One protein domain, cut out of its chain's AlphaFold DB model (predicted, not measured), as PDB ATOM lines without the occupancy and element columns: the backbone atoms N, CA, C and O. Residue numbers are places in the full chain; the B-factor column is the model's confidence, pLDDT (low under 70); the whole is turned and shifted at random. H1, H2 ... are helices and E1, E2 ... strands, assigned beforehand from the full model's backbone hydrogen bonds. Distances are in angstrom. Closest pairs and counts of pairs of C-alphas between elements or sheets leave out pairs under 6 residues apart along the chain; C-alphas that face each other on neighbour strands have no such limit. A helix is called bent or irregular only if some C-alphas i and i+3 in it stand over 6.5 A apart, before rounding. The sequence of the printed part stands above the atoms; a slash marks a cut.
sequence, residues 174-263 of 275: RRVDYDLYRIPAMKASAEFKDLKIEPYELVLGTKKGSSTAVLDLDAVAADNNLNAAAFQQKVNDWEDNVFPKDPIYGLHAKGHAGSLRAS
ATOM      1  N   ARG A 174      94.427 122.184 144.788       87.00
ATOM      2  CA  ARG A 174      95.019 123.471 144.379       87.00
ATOM      3  C   ARG A 174      95.534 123.444 142.942       87.00
ATOM      4  O   ARG A 174      95.473 124.470 142.271       87.00
ATOM      5  N   ARG A 175      96.034 122.296 142.474       88.31
ATOM      6  CA  ARG A 175      96.449 122.110 141.077       88.31
ATOM      7  C   ARG A 175      95.249 122.243 140.155       88.31
ATOM      8  O   ARG A 175      95.324 122.993 139.198       88.31
ATOM      9  N   VAL A 176      94.138 121.609 140.507       86.44
ATOM     10  CA  VAL A 176      92.863 121.736 139.793       86.44
ATOM     11  C   VAL A 176      92.387 123.187 139.736       86.44
ATOM     12  O   VAL A 176      92.064 123.679 138.660       86.44
ATOM     13  N   ASP A 177      92.388 123.890 140.874       83.62
ATOM     14  CA  ASP A 177      91.998 125.305 140.928       83.62
ATOM     15  C   ASP A 177      92.860 126.181 140.002       83.62
ATOM     16  O   ASP A 177      92.366 127.140 139.414       83.62
ATOM     17  N   TYR A 178      94.157 125.883 139.910       86.75
ATOM     18  CA  TYR A 178      95.092 126.607 139.053       86.75
ATOM     19  C   TYR A 178      94.903 126.250 137.572       86.75
ATOM     20  O   TYR A 178      94.768 127.137 136.725       86.75
ATOM     21  N   ASP A 179      94.826 124.954 137.271       88.38
ATOM     22  CA  ASP A 179      94.726 124.427 135.914       88.38
ATOM     23  C   ASP A 179      93.384 124.762 135.247       88.38
ATOM     24  O   ASP A 179      93.337 124.914 134.025       88.38
ATOM     25  N   LEU A 180      92.332 125.013 136.036       84.75
ATOM     26  CA  LEU A 180      91.056 125.559 135.566       84.75
ATOM     27  C   LEU A 180      91.229 126.841 134.730       84.75
ATOM     28  O   LEU A 180      90.498 127.042 133.763       84.75
ATOM     29  N   TYR A 181      92.193 127.694 135.090       86.94
ATOM     30  CA  TYR A 181      92.505 128.930 134.361       86.94
ATOM     31  C   TYR A 181      93.706 128.759 133.429       86.94
ATOM     32  O   TYR A 181      93.737 129.341 132.348       86.94
ATOM     33  N   ARG A 182      94.686 127.941 133.827       89.25
ATOM     34  CA  ARG A 182      95.918 127.717 133.062       89.25
ATOM     35  C   ARG A 182      95.665 127.023 131.728       89.25
ATOM     36  O   ARG A 182      96.169 127.478 130.710       89.25
ATOM     37  N   ILE A 183      94.895 125.932 131.721       89.31
ATOM     38  CA  ILE A 183      94.651 125.115 130.524       89.31
ATOM     39  C   ILE A 183      94.007 125.934 129.394       89.31
ATOM     40  O   ILE A 183      94.555 125.922 128.288       89.31
ATOM     41  N   PRO A 184      92.879 126.645 129.606       87.88
ATOM     42  CA  PRO A 184      92.271 127.419 128.527       87.88
ATOM     43  C   PRO A 184      93.171 128.567 128.052       87.88
ATOM     44  O   PRO A 184      93.267 128.786 126.847       87.88
ATOM     45  N   ALA A 185      93.890 129.240 128.957       90.12
ATOM     46  CA  ALA A 185      94.837 130.291 128.583       90.12
ATOM     47  C   ALA A 185      96.010 129.754 127.753       90.12
ATOM     48  O   ALA A 185      96.406 130.364 126.762       90.12
ATOM     49  N   MET A 186      96.540 128.583 128.114       91.50
ATOM     50  CA  MET A 186      97.619 127.938 127.371       91.50
ATOM     51  C   MET A 186      97.157 127.551 125.961       91.50
ATOM     52  O   MET A 186      97.861 127.838 124.999       91.50
ATOM     53  N   LYS A 187      95.941 126.997 125.820       90.06
ATOM     54  CA  LYS A 187      95.336 126.674 124.513       90.06
ATOM     55  C   LYS A 187      95.077 127.908 123.641       90.06
ATOM     56  O   LYS A 187      95.134 127.804 122.421       90.06
ATOM     57  N   ALA A 188      94.776 129.054 124.248       88.62
ATOM     58  CA  ALA A 188      94.534 130.308 123.533       88.62
ATOM     59  C   ALA A 188      95.826 131.073 123.182       88.62
ATOM     60  O   ALA A 188      95.808 131.949 122.318       88.62
ATOM     61  N   SER A 189      96.944 130.768 123.847       90.56
ATOM     62  CA  SER A 189      98.210 131.477 123.668       90.56
ATOM     63  C   SER A 189      98.904 131.092 122.360       90.56
ATOM     64  O   SER A 189      99.084 129.914 122.044       90.56
ATOM     65  N   ALA A 190      99.387 132.100 121.627       90.69
ATOM     66  CA  ALA A 190     100.122 131.906 120.377       90.69
ATOM     67  C   ALA A 190     101.378 131.030 120.545       90.69
ATOM     68  O   ALA A 190     101.770 130.336 119.610       90.69
ATOM     69  N   GLU A 191     101.985 131.024 121.735       89.00
ATOM     70  CA  GLU A 191     103.193 130.250 122.046       89.00
ATOM     71  C   GLU A 191     102.976 128.734 122.056       89.00
ATOM     72  O   GLU A 191     103.941 127.980 121.891       89.00
ATOM     73  N   PHE A 192     101.733 128.283 122.238       93.19
ATOM     74  CA  PHE A 192     101.383 126.864 122.322       93.19
ATOM     75  C   PHE A 192     100.327 126.444 121.295       93.19
ATOM     76  O   PHE A 192      99.818 125.331 121.378       93.19
ATOM     77  N   LYS A 193     100.019 127.303 120.312       89.19
ATOM     78  CA  LYS A 193      98.961 127.075 119.313       89.19
ATOM     79  C   LYS A 193      99.106 125.754 118.539       89.19
ATOM     80  O   LYS A 193      98.106 125.168 118.146       89.19
ATOM     81  N   ASP A 194     100.346 125.306 118.335       89.69
ATOM     82  CA  ASP A 194     100.679 124.103 117.567       89.69
ATOM     83  C   ASP A 194     100.889 122.873 118.471       89.69
ATOM     84  O   ASP A 194     101.255 121.806 117.986       89.69
ATOM     85  N   LEU A 195     100.690 123.011 119.789       90.75
ATOM     86  CA  LEU A 195     100.871 121.919 120.741       90.75
ATOM     87  C   LEU A 195      99.552 121.217 121.048       90.75
ATOM     88  O   LEU A 195      98.524 121.835 121.333       90.75
ATOM     89  N   LYS A 196      99.615 119.890 121.098       90.50
ATOM     90  CA  LYS A 196      98.559 119.051 121.646       90.50
ATOM     91  C   LYS A 196      98.557 119.178 123.172       90.50
ATOM     92  O   LYS A 196      99.459 118.682 123.841       90.50
ATOM     93  N   ILE A 197      97.544 119.851 123.717       86.81
ATOM     94  CA  ILE A 197      97.366 120.081 125.158       86.81
ATOM     95  C   ILE A 197      96.160 119.265 125.635       86.81
ATOM     96  O   ILE A 197      95.019 119.743 125.598       86.81
ATOM     97  N   GLU A 198      96.411 118.038 126.091       85.19
ATOM     98  CA  GLU A 198      95.370 117.165 126.639       85.19
ATOM     99  C   GLU A 198      95.351 117.211 128.172       85.19
ATOM    100  O   GLU A 198      96.365 116.923 128.815       85.19
ATOM    101  N   PRO A 199      94.221 117.598 128.789       82.00
ATOM    102  CA  PRO A 199      94.082 117.553 130.234       82.00
ATOM    103  C   PRO A 199      93.869 116.119 130.733       82.00
ATOM    104  O   PRO A 199      93.188 115.313 130.103       82.00
ATOM    105  N   TYR A 200      94.371 115.841 131.932       80.00
ATOM    106  CA  TYR A 200      94.111 114.614 132.676       80.00
ATOM    107  C   TYR A 200      92.992 114.826 133.681       80.00
ATOM    108  O   TYR A 200      92.889 115.877 134.312       80.00
ATOM    109  N   GLU A 201      92.184 113.797 133.894       78.06
ATOM    110  CA  GLU A 201      91.160 113.800 134.929       78.06
ATOM    111  C   GLU A 201      91.716 113.263 136.249       78.06
ATOM    112  O   GLU A 201      91.994 112.073 136.398       78.06
ATOM    113  N   LEU A 202      91.861 114.142 137.240       72.38
ATOM    114  CA  LEU A 202      92.313 113.748 138.567       72.38
ATOM    115  C   LEU A 202      91.129 113.291 139.419       72.38
ATOM    116  O   LEU A 202      90.219 114.073 139.685       72.38
ATOM    117  N   VAL A 203      91.155 112.041 139.889       69.44
ATOM    118  CA  VAL A 203      90.111 111.487 140.763       69.44
ATOM    119  C   VAL A 203      90.329 111.951 142.202       69.44
ATOM    120  O   VAL A 203      91.139 111.402 142.953       69.44
ATOM    121  N   LEU A 204      89.556 112.948 142.619       69.56
ATOM    122  CA  LEU A 204      89.628 113.552 143.949       69.56
ATOM    123  C   LEU A 204      88.895 112.739 145.030       69.56
ATOM    124  O   LEU A 204      88.261 113.347 145.871       69.56
ATOM    125  N   GLY A 205      88.938 111.400 145.027       57.91
ATOM    126  CA  GLY A 205      88.502 110.506 146.131       57.91
ATOM    127  C   GLY A 205      87.090 110.682 146.746       57.91
ATOM    128  O   GLY A 205      86.698 109.905 147.615       57.91
ATOM    129  N   THR A 206      86.300 111.669 146.325       59.84
ATOM    130  CA  THR A 206      85.194 112.264 147.084       59.84
ATOM    131  C   THR A 206      83.947 112.190 146.218       59.84
ATOM    132  O   THR A 206      83.777 112.928 145.266       59.84
ATOM    133  N   LYS A 207      83.081 111.210 146.508       55.88
ATOM    134  CA  LYS A 207      82.031 110.711 145.596       55.88
ATOM    135  C   LYS A 207      82.614 110.092 144.306       55.88
ATOM    136  O   LYS A 207      83.525 110.604 143.666       55.88
ATOM    137  N   LYS A 208      82.076 108.936 143.901       44.31
ATOM    138  CA  LYS A 208      82.488 108.251 142.663       44.31
ATOM    139  C   LYS A 208      82.300 109.204 141.472       44.31
ATOM    140  O   LYS A 208      81.172 109.626 141.222       44.31
ATOM    141  N   GLY A 209      83.390 109.533 140.774       44.75
ATOM    142  CA  GLY A 209      83.374 110.415 139.601       44.75
ATOM    143  C   GLY A 209      83.644 111.902 139.866       44.75
ATOM    144  O   GLY A 209      83.400 112.700 138.971       44.75
ATOM    145  N   SER A 210      84.138 112.309 141.044       55.00
ATOM    146  CA  SER A 210      84.734 113.646 141.210       55.00
ATOM    147  C   SER A 210      86.081 113.717 140.479       55.00
ATOM    148  O   SER A 210      87.145 113.599 141.096       55.00
ATOM    149  N   SER A 211      86.043 113.818 139.156       55.47
ATOM    150  CA  SER A 211      87.214 114.113 138.346       55.47
ATOM    151  C   SER A 211      87.287 115.595 138.009       55.47
ATOM    152  O   SER A 211      86.271 116.272 137.850       55.47
ATOM    153  N   THR A 212      88.509 116.108 137.918       72.00
ATOM    154  CA  THR A 212      88.771 117.487 137.500       72.00
ATOM    155  C   THR A 212      90.024 117.567 136.650       72.00
ATOM    156  O   THR A 212      91.008 116.888 136.948       72.00
ATOM    157  N   ALA A 213      89.979 118.405 135.615       77.19
ATOM    158  CA  ALA A 213      91.060 118.583 134.657       77.19
ATOM    159  C   ALA A 213      92.322 119.167 135.317       77.19
ATOM    160  O   ALA A 213      92.260 120.193 135.993       77.19
ATOM    161  N   VAL A 214      93.462 118.523 135.083       86.00
ATOM    162  CA  VAL A 214      94.806 119.004 135.422       86.00
ATOM    163  C   VAL A 214      95.735 118.821 134.231       86.00
ATOM    164  O   VAL A 214      95.500 117.971 133.374       86.00
ATOM    165  N   LEU A 215      96.805 119.602 134.177       85.94
ATOM    166  CA  LEU A 215      97.782 119.536 133.099       85.94
ATOM    167  C   LEU A 215      99.057 118.840 133.573       85.94
ATOM    168  O   LEU A 215      99.720 119.350 134.478       85.94
ATOM    169  N   ASP A 216      99.420 117.711 132.967       87.62
ATOM    170  CA  ASP A 216     100.729 117.076 133.153       87.62
ATOM    171  C   ASP A 216     101.705 117.566 132.078       87.62
ATOM    172  O   ASP A 216     101.555 117.250 130.900       87.62
ATOM    173  N   LEU A 217     102.677 118.387 132.477       89.62
ATOM    174  CA  LEU A 217     103.606 119.019 131.542       89.62
ATOM    175  C   LEU A 217     104.607 118.042 130.937       89.62
ATOM    176  O   LEU A 217     104.979 118.224 129.780       89.62
ATOM    177  N   ASP A 218     105.014 117.015 131.682       88.69
ATOM    178  CA  ASP A 218     105.943 116.007 131.175       88.69
ATOM    179  C   ASP A 218     105.246 115.157 130.116       88.69
ATOM    180  O   ASP A 218     105.810 114.879 129.056       88.69
ATOM    181  N   ALA A 219     103.978 114.818 130.356       89.31
ATOM    182  CA  ALA A 219     103.182 114.095 129.379       89.31
ATOM    183  C   ALA A 219     102.850 114.951 128.146       89.31
ATOM    184  O   ALA A 219     102.941 114.459 127.026       89.31
ATOM    185  N   VAL A 220     102.555 116.245 128.319       89.81
ATOM    186  CA  VAL A 220     102.395 117.176 127.187       89.81
ATOM    187  C   VAL A 220     103.696 117.296 126.392       89.81
ATOM    188  O   VAL A 220     103.656 117.282 125.164       89.81
ATOM    189  N   ALA A 221     104.856 117.381 127.050       92.12
ATOM    190  CA  ALA A 221     106.139 117.392 126.352       92.12
ATOM    191  C   ALA A 221     106.337 116.105 125.538       92.12
ATOM    192  O   ALA A 221     106.668 116.181 124.355       92.12
ATOM    193  N   ALA A 222     106.070 114.942 126.140       91.75
ATOM    194  CA  ALA A 222     106.173 113.645 125.476       91.75
ATOM    195  C   ALA A 222     105.236 113.530 124.260       91.75
ATOM    196  O   ALA A 222     105.695 113.186 123.172       91.75
ATOM    197  N   ASP A 223     103.962 113.904 124.403       92.19
ATOM    198  CA  ASP A 223     102.954 113.883 123.331       92.19
ATOM    199  C   ASP A 223     103.331 114.764 122.129       92.19
ATOM    200  O   ASP A 223     102.895 114.511 121.005       92.19
ATOM    201  N   ASN A 224     104.145 115.795 122.362       93.19
ATOM    202  CA  ASN A 224     104.602 116.738 121.343       93.19
ATOM    203  C   ASN A 224     106.065 116.511 120.922       93.19
ATOM    204  O   ASN A 224     106.618 117.332 120.192       93.19
ATOM    205  N   ASN A 225     106.700 115.411 121.352       94.62
ATOM    206  CA  ASN A 225     108.112 115.101 121.092       94.62
ATOM    207  C   ASN A 225     109.080 116.232 121.503       94.62
ATOM    208  O   ASN A 225     110.066 116.513 120.819       94.62
ATOM    209  N   LEU A 226     108.792 116.904 122.619       93.31
ATOM    210  CA  LEU A 226     109.599 117.990 123.171       93.31
ATOM    211  C   LEU A 226     110.510 117.484 124.294       93.31
ATOM    212  O   LEU A 226     110.177 116.563 125.037       93.31
ATOM    213  N   ASN A 227     111.650 118.149 124.480       95.31
ATOM    214  CA  ASN A 227     112.445 117.962 125.689       95.31
ATOM    215  C   ASN A 227     111.677 118.518 126.902       95.31
ATOM    216  O   ASN A 227     111.327 119.699 126.916       95.31
ATOM    217  N   ALA A 228     111.456 117.685 127.922       91.38
ATOM    218  CA  ALA A 228     110.651 118.043 129.092       91.38
ATOM    219  C   ALA A 228     111.194 119.264 129.852       91.38
ATOM    220  O   ALA A 228     110.435 120.173 130.171       91.38
ATOM    221  N   ALA A 229     112.510 119.347 130.075       92.81
ATOM    222  CA  ALA A 229     113.111 120.469 130.797       92.81
ATOM    223  C   ALA A 229     112.995 121.787 130.013       92.81
ATOM    224  O   ALA A 229     112.631 122.818 130.578       92.81
ATOM    225  N   ALA A 230     113.244 121.752 128.701       92.31
ATOM    226  CA  ALA A 230     113.085 122.922 127.841       92.31
ATOM    227  C   ALA A 230     111.614 123.365 127.745       92.31
ATOM    228  O   ALA A 230     111.323 124.560 127.780       92.31
ATOM    229  N   PHE A 231     110.680 122.412 127.666       93.94
ATOM    230  CA  PHE A 231     109.249 122.708 127.668       93.94
ATOM    231  C   PHE A 231     108.795 123.301 129.004       93.94
ATOM    232  O   PHE A 231     108.091 124.309 129.013       93.94
ATOM    233  N   GLN A 232     109.254 122.743 130.126       93.88
ATOM    234  CA  GLN A 232     108.995 123.287 131.456       93.88
ATOM    235  C   GLN A 232     109.509 124.724 131.578       93.88
ATOM    236  O   GLN A 232     108.787 125.574 132.094       93.88
ATOM    237  N   GLN A 233     110.715 125.015 131.077       93.62
ATOM    238  CA  GLN A 233     111.252 126.375 131.080       93.62
ATOM    239  C   GLN A 233     110.392 127.321 130.239       93.62
ATOM    240  O   GLN A 233     110.002 128.373 130.732       93.62
ATOM    241  N   LYS A 234     110.013 126.915 129.021       93.94
ATOM    242  CA  LYS A 234     109.109 127.696 128.162       93.94
ATOM    243  C   LYS A 234     107.781 128.002 128.859       93.94
ATOM    244  O   LYS A 234     107.286 129.122 128.785       93.94
ATOM    245  N   VAL A 235     107.197 127.013 129.534       93.25
ATOM    246  CA  VAL A 235     105.954 127.199 130.288       93.25
ATOM    247  C   VAL A 235     106.165 128.145 131.469       93.25
ATOM    248  O   VAL A 235     105.336 129.027 131.657       93.25
ATOM    249  N   ASN A 236     107.264 128.024 132.217       92.12
ATOM    250  CA  ASN A 236     107.580 128.951 133.309       92.12
ATOM    251  C   ASN A 236     107.720 130.394 132.796       92.12
ATOM    252  O   ASN A 236     107.108 131.304 133.348       92.12
ATOM    253  N   ASP A 237     108.458 130.595 131.701       93.00
ATOM    254  CA  ASP A 237     108.652 131.914 131.094       93.00
ATOM    255  C   ASP A 237     107.310 132.525 130.655       93.00
ATOM    256  O   ASP A 237     107.060 133.715 130.877       93.00
ATOM    257  N   TRP A 238     106.417 131.712 130.085       93.44
ATOM    258  CA  TRP A 238     105.056 132.124 129.745       93.44
ATOM    259  C   TRP A 238     104.224 132.468 130.989       93.44
ATOM    260  O   TRP A 238     103.541 133.495 131.009       93.44
ATOM    261  N   GLU A 239     104.283 131.644 132.036       90.56
ATOM    262  CA  GLU A 239     103.553 131.853 133.292       90.56
ATOM    263  C   GLU A 239     103.984 133.119 134.032       90.56
ATOM    264  O   GLU A 239     103.158 133.747 134.698       90.56
ATOM    265  N   ASP A 240     105.244 133.518 133.883       88.94
ATOM    266  CA  ASP A 240     105.783 134.721 134.508       88.94
ATOM    267  C   ASP A 240     105.509 135.982 133.674       88.94
ATOM    268  O   ASP A 240     105.220 137.047 134.230       88.94
ATOM    269  N   ASN A 241     105.553 135.884 132.339       89.12
ATOM    270  CA  ASN A 241     105.577 137.066 131.469       89.12
ATOM    271  C   ASN A 241     104.301 137.311 130.660       89.12
ATOM    272  O   ASN A 241     104.050 138.459 130.270       89.12
ATOM    273  N   VAL A 242     103.513 136.272 130.382       89.75
ATOM    274  CA  VAL A 242     102.399 136.322 129.421       89.75
ATOM    275  C   VAL A 242     101.082 135.930 130.072       89.75
ATOM    276  O   VAL A 242     100.141 136.719 130.019       89.75
ATOM    277  N   PHE A 243     101.016 134.785 130.753       89.44
ATOM    278  CA  PHE A 243      99.791 134.318 131.408       89.44
ATOM    279  C   PHE A 243      99.159 135.362 132.350       89.44
ATOM    280  O   PHE A 243      97.949 135.568 132.263       89.44
ATOM    281  N   PRO A 244      99.914 136.112 133.183       86.38
ATOM    282  CA  PRO A 244      99.322 137.108 134.077       86.38
ATOM    283  C   PRO A 244      98.705 138.309 133.345       86.38
ATOM    284  O   PRO A 244      97.939 139.055 133.950       86.38
ATOM    285  N   LYS A 245      99.054 138.518 132.067       86.94
ATOM    286  CA  LYS A 245      98.524 139.590 131.211       86.94
ATOM    287  C   LYS A 245      97.278 139.159 130.435       86.94
ATOM    288  O   LYS A 245      96.659 140.007 129.796       86.94
ATOM    289  N   ASP A 246      96.910 137.878 130.478       85.00
ATOM    290  CA  ASP A 246      95.693 137.389 129.835       85.00
ATOM    291  C   ASP A 246      94.454 138.052 130.477       85.00
ATOM    292  O   ASP A 246      94.272 137.966 131.700       85.00
ATOM    293  N   PRO A 247      93.595 138.723 129.686       81.25
ATOM    294  CA  PRO A 247      92.491 139.522 130.214       81.25
ATOM    295  C   PRO A 247      91.342 138.682 130.789       81.25
ATOM    296  O   PRO A 247      90.518 139.219 131.528       81.25
ATOM    297  N   ILE A 248      91.264 137.390 130.458       80.69
ATOM    298  CA  ILE A 248      90.175 136.491 130.864       80.69
ATOM    299  C   ILE A 248      90.620 135.617 132.044       80.69
ATOM    300  O   ILE A 248      89.906 135.487 133.037       80.69
ATOM    301  N   TYR A 249      91.812 135.034 131.956       81.38
ATOM    302  CA  TYR A 249      92.303 134.003 132.867       81.38
ATOM    303  C   TYR A 249      93.444 134.493 133.775       81.38
ATOM    304  O   TYR A 249      93.583 134.020 134.908       81.38
ATOM    305  N   GLY A 250      94.230 135.478 133.326       77.06
ATOM    306  CA  GLY A 250      95.435 135.956 134.015       77.06
ATOM    307  C   GLY A 250      95.166 136.629 135.364       77.06
ATOM    308  O   GLY A 250      95.938 136.466 136.312       77.06
ATOM    309  N   LEU A 251      94.016 137.300 135.503       75.44
ATOM    310  CA  LEU A 251      93.599 137.958 136.752       75.44
ATOM    311  C   LEU A 251      93.434 136.975 137.925       75.44
ATOM    312  O   LEU A 251      93.678 137.333 139.079       75.44
ATOM    313  N   HIS A 252      93.058 135.726 137.641       75.12
ATOM    314  CA  HIS A 252      92.901 134.677 138.649       75.12
ATOM    315  C   HIS A 252      94.218 133.928 138.918       75.12
ATOM    316  O   HIS A 252      94.449 133.448 140.035       75.12
ATOM    317  N   ALA A 253      95.123 133.890 137.936       70.44
ATOM    318  CA  ALA A 253      96.341 133.085 137.951       70.44
ATOM    319  C   ALA A 253      97.238 133.348 139.168       70.44
ATOM    320  O   ALA A 253      97.631 132.409 139.858       70.44
ATOM    321  N   LYS A 254      97.516 134.617 139.501       72.81
ATOM    322  CA  LYS A 254      98.477 134.967 140.567       72.81
ATOM    323  C   LYS A 254      98.068 134.434 141.945       72.81
ATOM    324  O   LYS A 254      98.908 133.941 142.699       72.81
ATOM    325  N   GLY A 255      96.778 134.508 142.280       76.25
ATOM    326  CA  GLY A 255      96.256 134.027 143.564       76.25
ATOM    327  C   GLY A 255      96.256 132.499 143.670       76.25
ATOM    328  O   GLY A 255      96.644 131.941 144.705       76.25
ATOM    329  N   HIS A 256      95.864 131.818 142.591       82.94
ATOM    330  CA  HIS A 256      95.851 130.357 142.532       82.94
ATOM    331  C   HIS A 256      97.271 129.770 142.476       82.94
ATOM    332  O   HIS A 256      97.553 128.834 143.223       82.94
ATOM    333  N   ALA A 257      98.190 130.381 141.720       82.75
ATOM    334  CA  ALA A 257      99.603 130.000 141.657       82.75
ATOM    335  C   ALA A 257     100.289 130.104 143.026       82.75
ATOM    336  O   ALA A 257     100.934 129.157 143.477       82.75
ATOM    337  N   GLY A 258     100.111 131.232 143.726       83.38
ATOM    338  CA  GLY A 258     100.665 131.418 145.070       83.38
ATOM    339  C   GLY A 258     100.132 130.387 146.068       83.38
ATOM    340  O   GLY A 258     100.893 129.823 146.853       83.38
ATOM    341  N   SER A 259      98.835 130.076 145.992       84.94
ATOM    342  CA  SER A 259      98.210 129.060 146.847       84.94
ATOM    343  C   SER A 259      98.702 127.640 146.535       84.94
ATOM    344  O   SER A 259      98.930 126.856 147.455       84.94
ATOM    345  N   LEU A 260      98.886 127.301 145.253       88.62
ATOM    346  CA  LEU A 260      99.455 126.021 144.831       88.62
ATOM    347  C   LEU A 260     100.899 125.880 145.321       88.62
ATOM    348  O   LEU A 260     101.239 124.850 145.904       88.62
ATOM    349  N   ARG A 261     101.726 126.920 145.161       89.75
ATOM    350  CA  ARG A 261     103.111 126.941 145.655       89.75
ATOM    351  C   ARG A 261     103.178 126.682 147.159       89.75
ATOM    352  O   ARG A 261     103.871 125.760 147.569       89.75
ATOM    353  N   ALA A 262     102.388 127.406 147.951       88.88
ATOM    354  CA  ALA A 262     102.336 127.210 149.400       88.88
ATOM    355  C   ALA A 262     101.869 125.796 149.792       88.88
ATOM    356  O   ALA A 262     102.375 125.217 150.747       88.88
ATOM    357  N   SER A 263     100.930 125.197 149.047       91.56
ATOM    358  CA  SER A 263     100.519 123.809 149.309       91.56
ATOM    359  C   SER A 263     101.609 122.785 148.977       91.56
ATOM    360  O   SER A 263     101.765 121.814 149.715       91.56
TER     361      SER A 263
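This is residues 174 to 263 of the 275 residues of an uncharacterized protein of Gibberella moniliformis (UniProt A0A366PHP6). Look first at the hairpin of E1 and E2: its strand E2 packs on H1, the helix in the middle of the model, while H4 also packs on H1 and runs the opposite way to it. H2 and the first part of H3 meet at a corner, and H3 lies at the end of the longest axis away from the hairpin's loop. The printed part has 90 residues, with four named helices and two named strands in the order H1 E1 E2 H2 H3 H4; the sheet, E1 - E2, is antiparallel, and the class is mostly helix. The whole is compact, with a radius of gyration of the C-alphas of 13.3 A, and spans 37 by 30 by 23 A.

Find C-alpha 200 at (94.111, 114.614, 132.676), where strand E1 begins; it covers residues 200 to 203, and E2 covers residues 211 to 214, each 9.5 A long. Go back to C-alpha 174 at (95.019, 123.471, 144.379): from there H1, residues 174 to 188, runs 21.9 A. H1 is neither bent nor irregular, but only just: C-alphas 180 and 183 are 6.2 A apart. After E2 come H2, residues 217 to 223, and H3, residues 228 to 241, 19.8 A long. H4, residues 250 to 263, runs 20.2 A to C-alpha 263 at (100.519, 123.809, 149.309); it is irregular, only just, with C-alphas 251 and 254 6.9 A apart.

Start at the hairpin E1 and E2, whose directions differ by 139 degrees; N 200 and O 214 are 2.8 A apart and N 202 and O 212 are 2.9 A apart, both within hydrogen-bond range. From E2 look to H1: their closest C-alphas, of Asp 179 and Val 214, are 5.4 A apart. H1 touches H4, closest at the C-alphas of Arg 174 and Leu 260, 5.1 A apart; they run opposite ways at a steep tilt of 36 degrees, only just steep. H3 touches H2 with residues 228 to 232 alone, closest at the C-alphas of Ala 221 and Ala 228, 5.3 A apart, at a steep tilt of 54 degrees, opposite ways. H3 and H4 are near each other, with 5 pairs of C-alphas within 10 A, while H1 is apart from H2 and from H3. In H2 and H3 every O i to N i+4 pair is within hydrogen-bond range; in H1 9 of 11 are, and in H4 8 of 10.

The C-alphas of Lys 208 and Asn 241, the two farthest apart, are 38.6 A apart. The printed part has no cut, and its long link is H1 to E1, with 11 residues. The mean pLDDT of the printed part is 84.1; look for low confidence at residues 203 to 211, of which 203 belongs to E1 and 211 to E2.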